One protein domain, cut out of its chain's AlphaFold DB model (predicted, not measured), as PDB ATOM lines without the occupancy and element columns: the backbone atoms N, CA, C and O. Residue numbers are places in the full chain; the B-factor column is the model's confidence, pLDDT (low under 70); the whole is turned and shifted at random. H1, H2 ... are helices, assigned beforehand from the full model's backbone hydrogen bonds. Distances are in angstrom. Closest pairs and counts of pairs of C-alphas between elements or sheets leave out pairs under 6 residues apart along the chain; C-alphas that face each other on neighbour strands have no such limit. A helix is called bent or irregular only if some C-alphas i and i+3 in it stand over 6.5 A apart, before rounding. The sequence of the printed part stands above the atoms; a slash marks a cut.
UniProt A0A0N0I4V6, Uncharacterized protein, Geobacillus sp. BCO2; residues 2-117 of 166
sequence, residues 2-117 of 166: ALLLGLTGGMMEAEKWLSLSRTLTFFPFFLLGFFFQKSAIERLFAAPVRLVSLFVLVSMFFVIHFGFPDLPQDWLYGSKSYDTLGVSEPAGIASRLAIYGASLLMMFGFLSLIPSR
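Overview. This is residues 2 to 117 of the 166 residues of an uncharacterized protein of Geobacillus sp. BCO2 (UniProt A0A0N0I4V6). One long helix, H6, runs through the middle, with H4 crossing its last part on one side and spreading away from it as a V, and with the hairpin of H1 and H2 on the other side. H3 stands at one end of the frame, on the way from H2 to H4, and little H5 sits towards the other end, in the opening of the V. H4 and H6 touch closely where they cross, with 21 pairs of C-alphas within 8 A, while H1 and H2 sit more loosely beside H6, and the free-standing residues 62 to 71, of which 62 to 67 belong to H4, stick out. The printed part has 116 residues with six named helices, H1 to H6 in order, and no named strand; its class is all helix. It is only just compact, close to loose, with a radius of gyration of the C-alphas of 15.9 A and spans of 44 by 34 by 22 A.

Along the chain. Find C-alpha 2 at (43.411, 12.065, 137.964), where H1 begins; it runs to residue 8. H2 covers residues 20 to 35, 22.2 A long; it is irregular, with C-alphas 25 and 28 7.2 A apart, and has a kink of 43 degrees near residue 27. H3 holds residues 38 to 44. At C-alpha 47, (66.652, -5.627, 125.181), H4 begins and runs 29.4 A to residue 67. H5 holds residues 73 to 77. H6, residues 89 to 113, runs 36.0 A to C-alpha 113 at (57.724, -5.966, 123.028).

Arrangement. Start at H1 and H2, a helical hairpin: they touch at a shallow tilt of 17 degrees, opposite ways, closest at the C-alphas of Gly 6 and Thr 25, 4.0 A. H1 is close to H6 but not clearly touching, with the C-alphas of Leu 7 and Ile 93 closest at 6.2 A. H2 and H6 are near each other. H3 only just touches H6, with 3 pairs of C-alphas within 8 A, closest Leu 44 and Ser 112 at 4.8 A; they stand about perpendicular, at 86 degrees. H4 touches H6 residues 102 to 113 alone, at a steep tilt of 41 degrees, opposite ways; the closest C-alphas are those of Ser 53 and Gly 109, 4.3 A. The helix packing is only just mostly crossed. H5 is close to H6 but not clearly touching, with the C-alphas of Leu 76 and Ile 99 closest at 7.7 A. H2 and H4 are apart. In H1, H4 and H5 every O i to N i+4 pair is within hydrogen-bond range; in H2 10 of 12 are, in H3 2 of 3, in H6 20 of 21.

Size, cuts and confidence. Look to the C-alphas of Ser 88 and Arg 117 for the two farthest apart, 46.9 A. The printed part has no cut. The links H1 to H2 and H5 to H6 are long. The mean pLDDT of the printed part is 83.2; residue 6 and residues 8 to 19 are under 70.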
ATOM      1  N   ALA A   2      44.038  13.036 138.877       71.75
ATOM      2  CA  ALA A   2      43.411  12.065 137.964       71.75
ATOM      3  C   ALA A   2      43.114  10.700 138.610       71.75
ATOM      4  O   ALA A   2      42.010  10.194 138.471       71.75
ATOM      5  N   LEU A   3      44.055  10.144 139.383       73.38
ATOM      6  CA  LEU A   3      43.851   8.872 140.089       73.38
ATOM      7  C   LEU A   3      42.720   8.951 141.126       73.38
ATOM      8  O   LEU A   3      41.947   8.013 141.253       73.38
ATOM      9  N   LEU A   4      42.561  10.101 141.791       74.56
ATOM     10  CA  LEU A   4      41.430  10.345 142.687       74.56
ATOM     11  C   LEU A   4      40.111  10.375 141.908       74.56
ATOM     12  O   LEU A   4      39.180   9.708 142.325       74.56
ATOM     13  N   LEU A   5      40.058  11.047 140.750       73.94
ATOM     14  CA  LEU A   5      38.871  11.062 139.879       73.94
ATOM     15  C   LEU A   5      38.485   9.661 139.378       73.94
ATOM     16  O   LEU A   5      37.302   9.344 139.295       73.94
ATOM     17  N   GLY A   6      39.467   8.810 139.076       69.88
ATOM     18  CA  GLY A   6      39.210   7.424 138.685       69.88
ATOM     19  C   GLY A   6      38.730   6.538 139.834       69.88
ATOM     20  O   GLY A   6      37.959   5.616 139.595       69.88
ATOM     21  N   LEU A   7      39.159   6.811 141.071       73.19
ATOM     22  CA  LEU A   7      38.706   6.079 142.258       73.19
ATOM     23  C   LEU A   7      37.321   6.543 142.725       73.19
ATOM     24  O   LEU A   7      36.488   5.699 143.055       73.19
ATOM     25  N   THR A   8      37.057   7.854 142.707       68.56
ATOM     26  CA  THR A   8      35.759   8.434 143.088       68.56
ATOM     27  C   THR A   8      34.697   8.242 142.011       68.56
ATOM     28  O   THR A   8      33.517   8.143 142.333       68.56
ATOM     29  N   GLY A   9      35.087   8.098 140.741       61.84
ATOM     30  CA  GLY A   9      34.170   7.749 139.651       61.84
ATOM     31  C   GLY A   9      33.481   6.387 139.829       61.84
ATOM     32  O   GLY A   9      32.399   6.190 139.284       61.84
ATOM     33  N   GLY A  10      34.069   5.474 140.614       58.81
ATOM     34  CA  GLY A  10      33.450   4.202 141.015       58.81
ATOM     35  C   GLY A  10      32.487   4.306 142.207       58.81
ATOM     36  O   GLY A  10      31.764   3.353 142.482       58.81
ATOM     37  N   MET A  11      32.457   5.449 142.900       62.06
ATOM     38  CA  MET A  11      31.524   5.725 144.005       62.06
ATOM     39  C   MET A  11      30.217   6.361 143.510       62.06
ATOM     40  O   MET A  11      29.217   6.368 144.215       62.06
ATOM     41  N   MET A  12      30.213   6.914 142.294       63.44
ATOM     42  CA  MET A  12      29.019   7.503 141.692       63.44
ATOM     43  C   MET A  12      28.250   6.439 140.903       63.44
ATOM     44  O   MET A  12      28.835   5.745 140.071       63.44
ATOM     45  N   GLU A  13      26.924   6.378 141.060       59.19
ATOM     46  CA  GLU A  13      26.017   5.599 140.193       59.19
ATOM     47  C   GLU A  13      25.869   6.238 138.794       59.19
ATOM     48  O   GLU A  13      24.782   6.480 138.270       59.19
ATOM     49  N   ALA A  14      26.993   6.542 138.150       58.75
ATOM     50  CA  ALA A  14      27.044   7.107 136.806       58.75
ATOM     51  C   ALA A  14      26.972   6.026 135.710       58.75
ATOM     52  O   ALA A  14      27.214   6.324 134.540       58.75
ATOM     53  N   GLU A  15      26.640   4.776 136.055       57.25
ATOM     54  CA  GLU A  15      26.574   3.645 135.114       57.25
ATOM     55  C   GLU A  15      25.598   3.900 133.956       57.25
ATOM     56  O   GLU A  15      25.847   3.491 132.823       57.25
ATOM     57  N   LYS A  16      24.495   4.609 134.235       56.31
ATOM     58  CA  LYS A  16      23.439   4.931 133.260       56.31
ATOM     59  C   LYS A  16      23.716   6.186 132.427       56.31
ATOM     60  O   LYS A  16      23.050   6.399 131.418       56.31
ATOM     61  N   TRP A  17      24.693   7.007 132.809       58.19
ATOM     62  CA  TRP A  17      24.973   8.278 132.141       58.19
ATOM     63  C   TRP A  17      26.161   8.128 131.187       58.19
ATOM     64  O   TRP A  17      27.312   8.169 131.612       58.19
ATOM     65  N   LEU A  18      25.885   7.961 129.887       60.50
ATOM     66  CA  LEU A  18      26.841   8.179 128.780       60.50
ATOM     67  C   LEU A  18      28.227   7.497 128.916       60.50
ATOM     68  O   LEU A  18      29.215   7.995 128.384       60.50
ATOM     69  N   SER A  19      28.340   6.351 129.600       68.69
ATOM     70  CA  SER A  19      29.637   5.699 129.898       68.69
ATOM     71  C   SER A  19      30.631   6.594 130.668       68.69
ATOM     72  O   SER A  19      31.854   6.434 130.566       68.69
ATOM     73  N   LEU A  20      30.125   7.534 131.470       72.94
ATOM     74  CA  LEU A  20      30.940   8.487 132.223       72.94
ATOM     75  C   LEU A  20      31.790   7.788 133.297       72.94
ATOM     76  O   LEU A  20      32.966   8.110 133.443       72.94
ATOM     77  N   SER A  21      31.236   6.764 133.959       75.19
ATOM     78  CA  SER A  21      31.965   5.917 134.920       75.19
ATOM     79  C   SER A  21      33.236   5.307 134.307       75.19
ATOM     80  O   SER A  21      34.327   5.396 134.880       75.19
ATOM     81  N   ARG A  22      33.132   4.799 133.072       76.62
ATOM     82  CA  ARG A  22      34.271   4.258 132.319       76.62
ATOM     83  C   ARG A  22      35.294   5.344 131.995       76.62
ATOM     84  O   ARG A  22      36.491   5.139 132.175       76.62
ATOM     85  N   THR A  23      34.825   6.503 131.538       81.25
ATOM     86  CA  THR A  23      35.697   7.632 131.186       81.25
ATOM     87  C   THR A  23      36.520   8.086 132.386       81.25
ATOM     88  O   THR A  23      37.735   8.217 132.269       81.25
ATOM     89  N   LEU A  24      35.889   8.254 133.550       82.06
ATOM     90  CA  LEU A  24      36.573   8.641 134.784       82.06
ATOM     91  C   LEU A  24      37.551   7.563 135.256       82.06
ATOM     92  O   LEU A  24      38.693   7.883 135.580       82.06
ATOM     93  N   THR A  25      37.142   6.292 135.219       81.88
ATOM     94  CA  THR A  25      37.993   5.146 135.575       81.88
ATOM     95  C   THR A  25      39.283   5.119 134.757       81.88
ATOM     96  O   THR A  25      40.368   4.977 135.314       81.88
ATOM     97  N   PHE A  26      39.191   5.276 133.435       84.44
ATOM     98  CA  PHE A  26      40.359   5.196 132.553       84.44
ATOM     99  C   PHE A  26      41.085   6.534 132.358       84.44
ATOM    100  O   PHE A  26      42.194   6.553 131.821       84.44
ATOM    101  N   PHE A  27      40.526   7.648 132.840       85.88
ATOM    102  CA  PHE A  27      41.132   8.979 132.763       85.88
ATOM    103  C   PHE A  27      42.600   9.046 133.234       85.88
ATOM    104  O   PHE A  27      43.405   9.679 132.544       85.88
ATOM    105  N   PRO A  28      43.013   8.380 134.337       85.00
ATOM    106  CA  PRO A  28      44.412   8.358 134.756       85.00
ATOM    107  C   PRO A  28      45.350   7.805 133.681       85.00
ATOM    108  O   PRO A  28      46.438   8.344 133.507       85.00
ATOM    109  N   PHE A  29      44.933   6.774 132.939       86.69
ATOM    110  CA  PHE A  29      45.739   6.176 131.872       86.69
ATOM    111  C   PHE A  29      45.878   7.117 130.676       86.69
ATOM    112  O   PHE A  29      46.980   7.276 130.152       86.69
ATOM    113  N   PHE A  30      44.792   7.788 130.280       85.88
ATOM    114  CA  PHE A  30      44.834   8.789 129.212       85.88
ATOM    115  C   PHE A  30      45.777   9.940 129.557       85.88
ATOM    116  O   PHE A  30      46.603  10.337 128.735       85.88
ATOM    117  N   LEU A  31      45.695  10.442 130.790       87.31
ATOM    118  CA  LEU A  31      46.551  11.530 131.245       87.31
ATOM    119  C   LEU A  31      48.016  11.092 131.362       87.31
ATOM    120  O   LEU A  31      48.916  11.843 130.991       87.31
ATOM    121  N   LEU A  32      48.257   9.867 131.838       87.88
ATOM    122  CA  LEU A  32      49.593   9.285 131.902       87.88
ATOM    123  C   LEU A  32      50.216   9.221 130.505       87.88
ATOM    124  O   LEU A  32      51.350   9.661 130.333       87.88
ATOM    125  N   GLY A  33      49.468   8.737 129.510       86.00
ATOM    126  CA  GLY A  33      49.905   8.715 128.115       86.00
ATOM    127  C   GLY A  33      50.158  10.112 127.538       86.00
ATOM    128  O   GLY A  33      51.132  10.299 126.817       86.00
ATOM    129  N   PHE A  34      49.333  11.105 127.894       86.75
ATOM    130  CA  PHE A  34      49.477  12.492 127.432       86.75
ATOM    131  C   PHE A  34      50.770  13.161 127.922       86.75
ATOM    132  O   PHE A  34      51.434  13.856 127.156       86.75
ATOM    133  N   PHE A  35      51.154  12.940 129.182       86.75
ATOM    134  CA  PHE A  35      52.395  13.493 129.741       86.75
ATOM    135  C   PHE A  35      53.637  12.645 129.452       86.75
ATOM    136  O   PHE A  35      54.749  13.028 129.827       86.75
ATOM    137  N   PHE A  36      53.475  11.489 128.812       84.62
ATOM    138  CA  PHE A  36      54.581  10.574 128.600       84.62
ATOM    139  C   PHE A  36      55.552  11.123 127.551       84.62
ATOM    140  O   PHE A  36      55.191  11.419 126.413       84.62
ATOM    141  N   GLN A  37      56.822  11.253 127.930       86.62
ATOM    142  CA  GLN A  37      57.851  11.752 127.025       86.62
ATOM    143  C   GLN A  37      58.331  10.653 126.080       86.62
ATOM    144  O   GLN A  37      58.571   9.515 126.489       86.62
ATOM    145  N   LYS A  38      58.577  11.018 124.820       83.69
ATOM    146  CA  LYS A  38      59.088  10.096 123.796       83.69
ATOM    147  C   LYS A  38      60.387   9.395 124.222       83.69
ATOM    148  O   LYS A  38      60.532   8.198 124.003       83.69
ATOM    149  N   SER A  39      61.289  10.112 124.892       84.81
ATOM    150  CA  SER A  39      62.551   9.569 125.415       84.81
ATOM    151  C   SER A  39      62.347   8.450 126.443       84.81
ATOM    152  O   SER A  39      63.139   7.511 126.494       84.81
ATOM    153  N   ALA A  40      61.282   8.511 127.246       84.44
ATOM    154  CA  ALA A  40      60.930   7.453 128.188       84.44
ATOM    155  C   ALA A  40      60.388   6.212 127.463       84.44
ATOM    156  O   ALA A  40      60.725   5.093 127.841       84.44
ATOM    157  N   ILE A  41      59.615   6.400 126.385       84.88
ATOM    158  CA  ILE A  41      59.119   5.297 125.544       84.88
ATOM    159  C   ILE A  41      60.280   4.582 124.856       84.88
ATOM    160  O   ILE A  41      60.331   3.358 124.844       84.88
ATOM    161  N   GLU A  42      61.252   5.327 124.329       86.06
ATOM    162  CA  GLU A  42      62.410   4.741 123.647       86.06
ATOM    163  C   GLU A  42      63.225   3.816 124.568       86.06
ATOM    164  O   GLU A  42      63.712   2.776 124.120       86.06
ATOM    165  N   ARG A  43      63.291   4.124 125.873       86.81
ATOM    166  CA  ARG A  43      63.932   3.259 126.880       86.81
ATOM    167  C   ARG A  43      63.209   1.926 127.074       86.81
ATOM    168  O   ARG A  43      63.865   0.941 127.405       86.81
ATOM    169  N   LEU A  44      61.894   1.868 126.847       87.12
ATOM    170  CA  LEU A  44      61.126   0.625 126.971       87.12
ATOM    171  C   LEU A  44      61.538  -0.405 125.919       87.12
ATOM    172  O   LEU A  44      61.454  -1.598 126.173       87.12
ATOM    173  N   PHE A  45      62.041   0.023 124.761       88.06
ATOM    174  CA  PHE A  45      62.433  -0.894 123.688       88.06
ATOM    175  C   PHE A  45      63.811  -1.545 123.887       88.06
ATOM    176  O   PHE A  45      64.255  -2.308 123.025       88.06
ATOM    177  N   ALA A  46      64.499  -1.264 124.998       88.62
ATOM    178  CA  ALA A  46      65.784  -1.873 125.307       88.62
ATOM    179  C   ALA A  46      65.649  -3.393 125.534       88.62
ATOM    180  O   ALA A  46      64.716  -3.866 126.181       88.62
ATOM    181  N   ALA A  47      66.624  -4.168 125.046       88.19
ATOM    182  CA  ALA A  47      66.652  -5.627 125.181       88.19
ATOM    183  C   ALA A  47      66.437  -6.159 126.620       88.19
ATOM    184  O   ALA A  47      65.613  -7.064 126.775       88.19
ATOM    185  N   PRO A  48      67.077  -5.615 127.681       90.62
ATOM    186  CA  PRO A  48      66.818  -6.091 129.042       90.62
ATOM    187  C   PRO A  48      65.375  -5.820 129.489       90.62
ATOM    188  O   PRO A  48      64.765  -6.664 130.140       90.62
ATOM    189  N   VAL A  49      64.796  -4.682 129.090       91.81
ATOM    190  CA  VAL A  49      63.411  -4.327 129.433       91.81
ATOM    191  C   VAL A  49      62.427  -5.275 128.757       91.81
ATOM    192  O   VAL A  49      61.455  -5.683 129.387       91.81
ATOM    193  N   ARG A  50      62.699  -5.697 127.517       92.69
ATOM    194  CA  ARG A  50      61.889  -6.701 126.811       92.69
ATOM    195  C   ARG A  50      61.874  -8.048 127.517       92.69
ATOM    196  O   ARG A  50      60.812  -8.647 127.639       92.69
ATOM    197  N   LEU A  51      63.025  -8.508 128.008       93.69
ATOM    198  CA  LEU A  51      63.104  -9.782 128.724       93.69
ATOM    199  C   LEU A  51      62.331  -9.726 130.048       93.69
ATOM    200  O   LEU A  51      61.530 -10.616 130.329       93.69
ATOM    201  N   VAL A  52      62.509  -8.646 130.817       94.81
ATOM    202  CA  VAL A  52      61.735  -8.406 132.047       94.81
ATOM    203  C   VAL A  52      60.242  -8.316 131.736       94.81
ATOM    204  O   VAL A  52      59.430  -8.910 132.435       94.81
ATOM    205  N   SER A  53      59.869  -7.629 130.660       94.81
ATOM    206  CA  SER A  53      58.474  -7.479 130.246       94.81
ATOM    207  C   SER A  53      57.835  -8.805 129.858       94.81
ATOM    208  O   SER A  53      56.710  -9.074 130.265       94.81
ATOM    209  N   LEU A  54      58.558  -9.656 129.127       95.69
ATOM    210  CA  LEU A  54      58.100 -11.003 128.805       95.69
ATOM    211  C   LEU A  54      57.867 -11.814 130.083       95.69
ATOM    212  O   LEU A  54      56.809 -12.417 130.233       95.69
ATOM    213  N   PHE A  55      58.811 -11.773 131.027       96.12
ATOM    214  CA  PHE A  55      58.656 -12.444 132.316       96.12
ATOM    215  C   PHE A  55      57.443 -11.922 133.101       96.12
ATOM    216  O   PHE A  55      56.675 -12.720 133.634       96.12
ATOM    217  N   VAL A  56      57.232 -10.602 133.135       96.00
ATOM    218  CA  VAL A  56      56.080  -9.973 133.801       96.00
ATOM    219  C   VAL A  56      54.766 -10.402 133.151       96.00
ATOM    220  O   VAL A  56      53.843 -10.783 133.865       96.00
ATOM    221  N   LEU A  57      54.673 -10.385 131.820       96.25
ATOM    222  CA  LEU A  57      53.458 -10.778 131.102       96.25
ATOM    223  C   LEU A  57      53.135 -12.260 131.295       96.25
ATOM    224  O   LEU A  57      51.989 -12.600 131.577       96.25
ATOM    225  N   VAL A  58      54.142 -13.131 131.189       96.38
ATOM    226  CA  VAL A  58      53.979 -14.571 131.421       96.38
ATOM    227  C   VAL A  58      53.567 -14.829 132.871       96.38
ATOM    228  O   VAL A  58      52.603 -15.549 133.114       96.38
ATOM    229  N   SER A  59      54.224 -14.189 133.840       95.50
ATOM    230  CA  SER A  59      53.864 -14.321 135.257       95.50
ATOM    231  C   SER A  59      52.441 -13.836 135.530       95.50
ATOM    232  O   SER A  59      51.690 -14.529 136.211       95.50
ATOM    233  N   MET A  60      52.030 -12.695 134.964       94.19
ATOM    234  CA  MET A  60      50.657 -12.206 135.122       94.19
ATOM    235  C   MET A  60      49.632 -13.122 134.469       94.19
ATOM    236  O   MET A  60      48.570 -13.325 135.048       94.19
ATOM    237  N   PHE A  61      49.947 -13.722 133.322       93.56
ATOM    238  CA  PHE A  61      49.085 -14.735 132.720       93.56
ATOM    239  C   PHE A  61      48.835 -15.897 133.691       93.56
ATOM    240  O   PHE A  61      47.683 -16.240 133.940       93.56
ATOM    241  N   PHE A  62      49.890 -16.442 134.304       94.56
ATOM    242  CA  PHE A  62      49.758 -17.518 135.289       94.56
ATOM    243  C   PHE A  62      48.984 -17.083 136.540       94.56
ATOM    244  O   PHE A  62      48.098 -17.807 136.990       94.56
ATOM    245  N   VAL A  63      49.271 -15.893 137.077       92.81
ATOM    246  CA  VAL A  63      48.574 -15.354 138.258       92.81
ATOM    247  C   VAL A  63      47.084 -15.166 137.988       92.81
ATOM    248  O   VAL A  63      46.269 -15.543 138.823       92.81
ATOM    249  N   ILE A  64      46.710 -14.613 136.835       90.38
ATOM    250  CA  ILE A  64      45.302 -14.383 136.497       90.38
ATOM    251  C   ILE A  64      44.604 -15.718 136.229       90.38
ATOM    252  O   ILE A  64      43.545 -15.970 136.794       90.38
ATOM    253  N   HIS A  65      45.214 -16.593 135.428       89.25
ATOM    254  CA  HIS A  65      44.600 -17.858 135.029       89.25
ATOM    255  C   HIS A  65      44.374 -18.814 136.208       89.25
ATOM    256  O   HIS A  65      43.310 -19.416 136.307       89.25
ATOM    257  N   PHE A  66      45.355 -18.943 137.108       91.44
ATOM    258  CA  PHE A  66      45.273 -19.876 138.237       91.44
ATOM    259  C   PHE A  66      44.806 -19.226 139.542       91.44
ATOM    260  O   PHE A  66      44.207 -19.900 140.374       91.44
ATOM    261  N   GLY A  67      45.087 -17.938 139.749       88.25
ATOM    262  CA  GLY A  67      44.725 -17.225 140.976       88.25
ATOM    263  C   GLY A  67      43.329 -16.607 140.942       88.25
ATOM    264  O   GLY A  67      42.706 -16.476 141.993       88.25
ATOM    265  N   PHE A  68      42.826 -16.243 139.758       86.06
ATOM    266  CA  PHE A  68      41.539 -15.558 139.598       86.06
ATOM    267  C   PHE A  68      40.721 -16.120 138.417       86.06
ATOM    268  O   PHE A  68      40.358 -15.358 137.516       86.06
ATOM    269  N   PRO A  69      40.407 -17.431 138.403       78.88
ATOM    270  CA  PRO A  69      39.699 -18.066 137.286       78.88
ATOM    271  C   PRO A  69      38.314 -17.454 137.022       78.88
ATOM    272  O   PRO A  69      37.902 -17.354 135.870       78.88
ATOM    273  N   ASP A  70      37.647 -16.966 138.071       80.94
ATOM    274  CA  ASP A  70      36.295 -16.400 138.014       80.94
ATOM    275  C   ASP A  70      36.275 -14.874 138.198       80.94
ATOM    276  O   ASP A  70      35.304 -14.323 138.718       80.94
ATOM    277  N   LEU A  71      37.351 -14.163 137.824       80.00
ATOM    278  CA  LEU A  71      37.384 -12.701 137.937       80.00
ATOM    279  C   LEU A  71      36.217 -12.084 137.139       80.00
ATOM    280  O   LEU A  71      36.212 -12.185 135.907       80.00
ATOM    281  N   PRO A  72      35.253 -11.401 137.789       81.50
ATOM    282  CA  PRO A  72      34.113 -10.852 137.070       81.50
ATOM    283  C   PRO A  72      34.581  -9.787 136.080       81.50
ATOM    284  O   PRO A  72      35.277  -8.838 136.450       81.50
ATOM    285  N   GLN A  73      34.174  -9.919 134.817       80.31
ATOM    286  CA  GLN A  73      34.587  -9.018 133.732       80.31
ATOM    287  C   GLN A  73      34.223  -7.551 134.013       80.31
ATOM    288  O   GLN A  73      34.919  -6.634 133.576       80.31
ATOM    289  N   ASP A  74      33.181  -7.327 134.813       80.25
ATOM    290  CA  ASP A  74      32.729  -6.005 135.248       80.25
ATOM    291  C   ASP A  74      33.812  -5.198 135.980       80.25
ATOM    292  O   ASP A  74      33.876  -3.970 135.832       80.25
ATOM    293  N   TRP A  75      34.726  -5.869 136.694       82.06
ATOM    294  CA  TRP A  75      35.880  -5.222 137.323       82.06
ATOM    295  C   TRP A  75      36.837  -4.615 136.299       82.06
ATOM    296  O   TRP A  75      37.393  -3.540 136.539       82.06
ATOM    297  N   LEU A  76      37.003  -5.285 135.156       82.44
ATOM    298  CA  LEU A  76      37.902  -4.876 134.080       82.44
ATOM    299  C   LEU A  76      37.257  -3.835 133.158       82.44
ATOM    300  O   LEU A  76      37.952  -2.961 132.644       82.44
ATOM    301  N   TYR A  77      35.932  -3.877 132.971       79.44
ATOM    302  CA  TYR A  77      35.217  -2.893 132.146       79.44
ATOM    303  C   TYR A  77      35.130  -1.507 132.773       79.44
ATOM    304  O   TYR A  77      34.922  -0.513 132.063       79.44
ATOM    305  N   GLY A  78      35.244  -1.446 134.097       74.31
ATOM    306  CA  GLY A  78      35.243  -0.203 134.841       74.31
ATOM    307  C   GLY A  78      33.963   0.620 134.700       74.31
ATOM    308  O   GLY A  78      33.996   1.830 134.897       74.31
ATOM    309  N   SER A  79      32.858  -0.023 134.322       71.56
ATOM    310  CA  SER A  79      31.553   0.606 134.096       71.56
ATOM    311  C   SER A  79      30.588   0.465 135.271       71.56
ATOM    312  O   SER A  79      29.495   1.018 135.201       71.56
ATOM    313  N   LYS A  80      30.976  -0.293 136.302       76.38
ATOM    314  CA  LYS A  80      30.178  -0.592 137.491       76.38
ATOM    315  C   LYS A  80      30.706   0.137 138.726       76.38
ATOM    316  O   LYS A  80      31.925   0.308 138.855       76.38
ATOM    317  N   SER A  81      29.795   0.586 139.588       77.19
ATOM    318  CA  SER A  81      30.104   1.137 140.908       77.19
ATOM    319  C   SER A  81      30.532   0.032 141.883       77.19
ATOM    320  O   SER A  81      30.354  -1.157 141.624       77.19
ATOM    321  N   TYR A  82      31.138   0.403 143.012       77.19
ATOM    322  CA  TYR A  82      31.517  -0.592 144.028       77.19
ATOM    323  C   TYR A  82      30.292  -1.263 144.662       77.19
ATOM    324  O   TYR A  82      30.325  -2.460 144.939       77.19
ATOM    325  N   ASP A  83      29.196  -0.519 144.800       72.81
ATOM    326  CA  ASP A  83      27.951  -1.038 145.361       72.81
ATOM    327  C   ASP A  83      27.305  -2.091 144.445       72.81
ATOM    328  O   ASP A  83      26.934  -3.173 144.897       72.81
ATOM    329  N   THR A  84      27.291  -1.864 143.124       76.06
ATOM    330  CA  THR A  84      26.798  -2.870 142.164       76.06
ATOM    331  C   THR A  84      27.710  -4.085 142.032       76.06
ATOM    332  O   THR A  84      27.239  -5.159 141.661       76.06
ATOM    333  N   LEU A  85      28.995  -3.950 142.367       78.75
ATOM    334  CA  LEU A  85      29.936  -5.068 142.482       78.75
ATOM    335  C   LEU A  85      29.809  -5.821 143.820       78.75
ATOM    336  O   LEU A  85      30.495  -6.825 144.012       78.75
ATOM    337  N   GLY A  86      28.945  -5.364 144.733       80.81
ATOM    338  CA  GLY A  86      28.671  -6.016 146.014       80.81
ATOM    339  C   GLY A  86      29.817  -5.924 147.022       80.81
ATOM    340  O   GLY A  86      29.934  -6.787 147.893       80.81
ATOM    341  N   VAL A  87      30.688  -4.915 146.904       84.50
ATOM    342  CA  VAL A  87      31.861  -4.739 147.776       84.50
ATOM    343  C   VAL A  87      31.829  -3.399 148.500       84.50
ATOM    344  O   VAL A  87      31.355  -2.394 147.978       84.50
ATOM    345  N   SER A  88      32.392  -3.368 149.709       86.06
ATOM    346  CA  SER A  88      32.546  -2.117 150.454       86.06
ATOM    347  C   SER A  88      33.478  -1.148 149.722       86.06
ATOM    348  O   SER A  88      34.433  -1.567 149.062       86.06
ATOM    349  N   GLU A  89      33.251   0.159 149.871       82.38
ATOM    350  CA  GLU A  89      34.057   1.184 149.190       82.38
ATOM    351  C   GLU A  89      35.575   1.034 149.424       82.38
ATOM    352  O   GLU A  89      36.326   1.112 148.448       82.38
ATOM    353  N   PRO A  90      36.075   0.746 150.649       86.00
ATOM    354  CA  PRO A  90      37.511   0.563 150.865       86.00
ATOM    355  C   PRO A  90      38.073  -0.655 150.121       86.00
ATOM    356  O   PRO A  90      39.159  -0.582 149.540       86.00
ATOM    357  N   ALA A  91      37.327  -1.765 150.099       84.62
ATOM    358  CA  ALA A  91      37.713  -2.970 149.368       84.62
ATOM    359  C   ALA A  91      37.666  -2.739 147.847       84.62
ATOM    360  O   ALA A  91      38.556  -3.193 147.123       84.62
ATOM    361  N   GLY A  92      36.679  -1.975 147.371       84.94
ATOM    362  CA  GLY A  92      36.551  -1.551 145.980       84.94
ATOM    363  C   GLY A  92      37.733  -0.710 145.513       84.94
ATOM    364  O   GLY A  92      38.366  -1.036 144.508       84.94
ATOM    365  N   ILE A  93      38.099   0.310 146.291       85.06
ATOM    366  CA  ILE A  93      39.259   1.172 146.032       85.06
ATOM    367  C   ILE A  93      40.556   0.356 145.994       85.06
ATOM    368  O   ILE A  93      41.345   0.511 145.059       85.06
ATOM    369  N   ALA A  94      40.777  -0.528 146.974       88.31
ATOM    370  CA  ALA A  94      41.983  -1.356 147.039       88.31
ATOM    371  C   ALA A  94      42.100  -2.291 145.823       88.31
ATOM    372  O   ALA A  94      43.149  -2.348 145.175       88.31
ATOM    373  N   SER A  95      41.000  -2.956 145.463       86.81
ATOM    374  CA  SER A  95      40.929  -3.838 144.294       86.81
ATOM    375  C   SER A  95      41.169  -3.064 142.997       86.81
ATOM    376  O   SER A  95      41.938  -3.495 142.139       86.81
ATOM    377  N   ARG A  96      40.583  -1.867 142.868       86.88
ATOM    378  CA  ARG A  96      40.772  -1.003 141.698       86.88
ATOM    379  C   ARG A  96      42.218  -0.541 141.555       86.88
ATOM    380  O   ARG A  96      42.746  -0.528 140.446       86.88
ATOM    381  N   LEU A  97      42.874  -0.211 142.664       87.69
ATOM    382  CA  LEU A  97      44.284   0.167 142.666       87.69
ATOM    383  C   LEU A  97      45.180  -1.000 142.225       87.69
ATOM    384  O   LEU A  97      46.097  -0.796 141.429       87.69
ATOM    385  N   ALA A  98      44.880  -2.221 142.680       90.31
ATOM    386  CA  ALA A  98      45.574  -3.428 142.238       90.31
ATOM    387  C   ALA A  98      45.394  -3.663 140.728       90.31
ATOM    388  O   ALA A  98      46.378  -3.880 140.019       90.31
ATOM    389  N   ILE A  99      44.165  -3.519 140.217       90.00
ATOM    390  CA  ILE A  99      43.866  -3.612 138.779       90.00
ATOM    391  C   ILE A  99      44.624  -2.538 137.996       90.00
ATOM    392  O   ILE A  99      45.183  -2.843 136.944       90.00
ATOM    393  N   TYR A 100      44.701  -1.300 138.491       90.19
ATOM    394  CA  TYR A 100      45.478  -0.251 137.830       90.19
ATOM    395  C   TYR A 100      46.968  -0.581 137.778       90.19
ATOM    396  O   TYR A 100      47.582  -0.428 136.723       90.19
ATOM    397  N   GLY A 101      47.538  -1.079 138.878       92.50
ATOM    398  CA  GLY A 101      48.929  -1.525 138.921       92.50
ATOM    399  C   GLY A 101      49.207  -2.641 137.913       92.50
ATOM    400  O   GLY A 101      50.115  -2.515 137.091       92.50
ATOM    401  N   ALA A 102      48.383  -3.692 137.917       92.31
ATOM    402  CA  ALA A 102      48.495  -4.801 136.971       92.31
ATOM    403  C   ALA A 102      48.345  -4.325 135.517       92.31
ATOM    404  O   ALA A 102      49.171  -4.654 134.668       92.31
ATOM    405  N   SER A 103      47.351  -3.474 135.248       92.31
ATOM    406  CA  SER A 103      47.096  -2.917 133.916       92.31
ATOM    407  C   SER A 103      48.271  -2.086 133.408       92.31
ATOM    408  O   SER A 103      48.643  -2.219 132.246       92.31
ATOM    409  N   LEU A 104      48.897  -1.262 134.257       92.12
ATOM    410  CA  LEU A 104      50.081  -0.484 133.878       92.12
ATOM    411  C   LEU A 104      51.277  -1.385 133.572       92.12
ATOM    412  O   LEU A 104      51.937  -1.192 132.552       92.12
ATOM    413  N   LEU A 105      51.542  -2.381 134.422       93.44
ATOM    414  CA  LEU A 105      52.638  -3.329 134.209       93.44
ATOM    415  C   LEU A 105      52.462  -4.099 132.899       93.44
ATOM    416  O   LEU A 105      53.401  -4.192 132.109       93.44
ATOM    417  N   MET A 106      51.254  -4.597 132.639       93.75
ATOM    418  CA  MET A 106      50.941  -5.304 131.400       93.75
ATOM    419  C   MET A 106      50.989  -4.372 130.187       93.75
ATOM    420  O   MET A 106      51.534  -4.753 129.157       93.75
ATOM    421  N   MET A 107      50.490  -3.139 130.304       93.19
ATOM    422  CA  MET A 107      50.520  -2.146 129.228       93.19
ATOM    423  C   MET A 107      51.956  -1.799 128.823       93.19
ATOM    424  O   MET A 107      52.292  -1.874 127.641       93.19
ATOM    425  N   PHE A 108      52.821  -1.454 129.780       92.38
ATOM    426  CA  PHE A 108      54.224  -1.151 129.489       92.38
ATOM    427  C   PHE A 108      55.010  -2.385 129.057       92.38
ATOM    428  O   PHE A 108      55.864  -2.284 128.174       92.38
ATOM    429  N   GLY A 109      54.698  -3.543 129.641       93.38
ATOM    430  CA  GLY A 109      55.297  -4.812 129.255       93.38
ATOM    431  C   GLY A 109      54.952  -5.195 127.818       93.38
ATOM    432  O   GLY A 109      55.819  -5.604 127.057       93.38
ATOM    433  N   PHE A 110      53.704  -4.996 127.404       93.81
ATOM    434  CA  PHE A 110      53.301  -5.213 126.022       93.81
ATOM    435  C   PHE A 110      53.950  -4.188 125.088       93.81
ATOM    436  O   PHE A 110      54.505  -4.561 124.056       93.81
ATOM    437  N   LEU A 111      53.952  -2.907 125.473       91.56
ATOM    438  CA  LEU A 111      54.547  -1.830 124.684       91.56
ATOM    439  C   LEU A 111      56.040  -2.064 124.410       91.56
ATOM    440  O   LEU A 111      56.483  -1.832 123.290       91.56
ATOM    441  N   SER A 112      56.815  -2.559 125.379       93.06
ATOM    442  CA  SER A 112      58.252  -2.826 125.201       93.06
ATOM    443  C   SER A 112      58.545  -3.895 124.136       93.06
ATOM    444  O   SER A 112      59.573  -3.830 123.447       93.06
ATOM    445  N   LEU A 113      57.635  -4.864 123.984       92.25
ATOM    446  CA  LEU A 113      57.724  -5.966 123.028       92.25
ATOM    447  C   LEU A 113      57.322  -5.554 121.610       92.25
ATOM    448  O   LEU A 113      57.656  -6.265 120.659       92.25
ATOM    449  N   ILE A 114      56.664  -4.402 121.444       89.00
ATOM    450  CA  ILE A 114      56.316  -3.893 120.118       89.00
ATOM    451  C   ILE A 114      57.610  -3.603 119.335       89.00
ATOM    452  O   ILE A 114      58.513  -2.907 119.822       89.00
ATOM    453  N   PRO A 115      57.739  -4.129 118.104       83.12
ATOM    454  CA  PRO A 115      58.899  -3.863 117.270       83.12
ATOM    455  C   PRO A 115      58.947  -2.386 116.855       83.12
ATOM    456  O   PRO A 115      57.957  -1.811 116.417       83.12
ATOM    457  N   SER A 116      60.135  -1.780 116.917       78.94
ATOM    458  CA  SER A 116      60.360  -0.375 116.533       78.94
ATOM    459  C   SER A 116      60.459  -0.146 115.018       78.94
ATOM    460  O   SER A 116      60.646   0.983 114.564       78.94
ATOM    461  N   ARG A 117      60.364  -1.212 114.216       82.50
ATOM    462  CA  ARG A 117      60.468  -1.158 112.753       82.50
ATOM    463  C   ARG A 117      59.093  -0.921 112.133       82.50
ATOM    464  O   ARG A 117      58.088  -1.419 112.629       82.50
TER     465      ARG A 117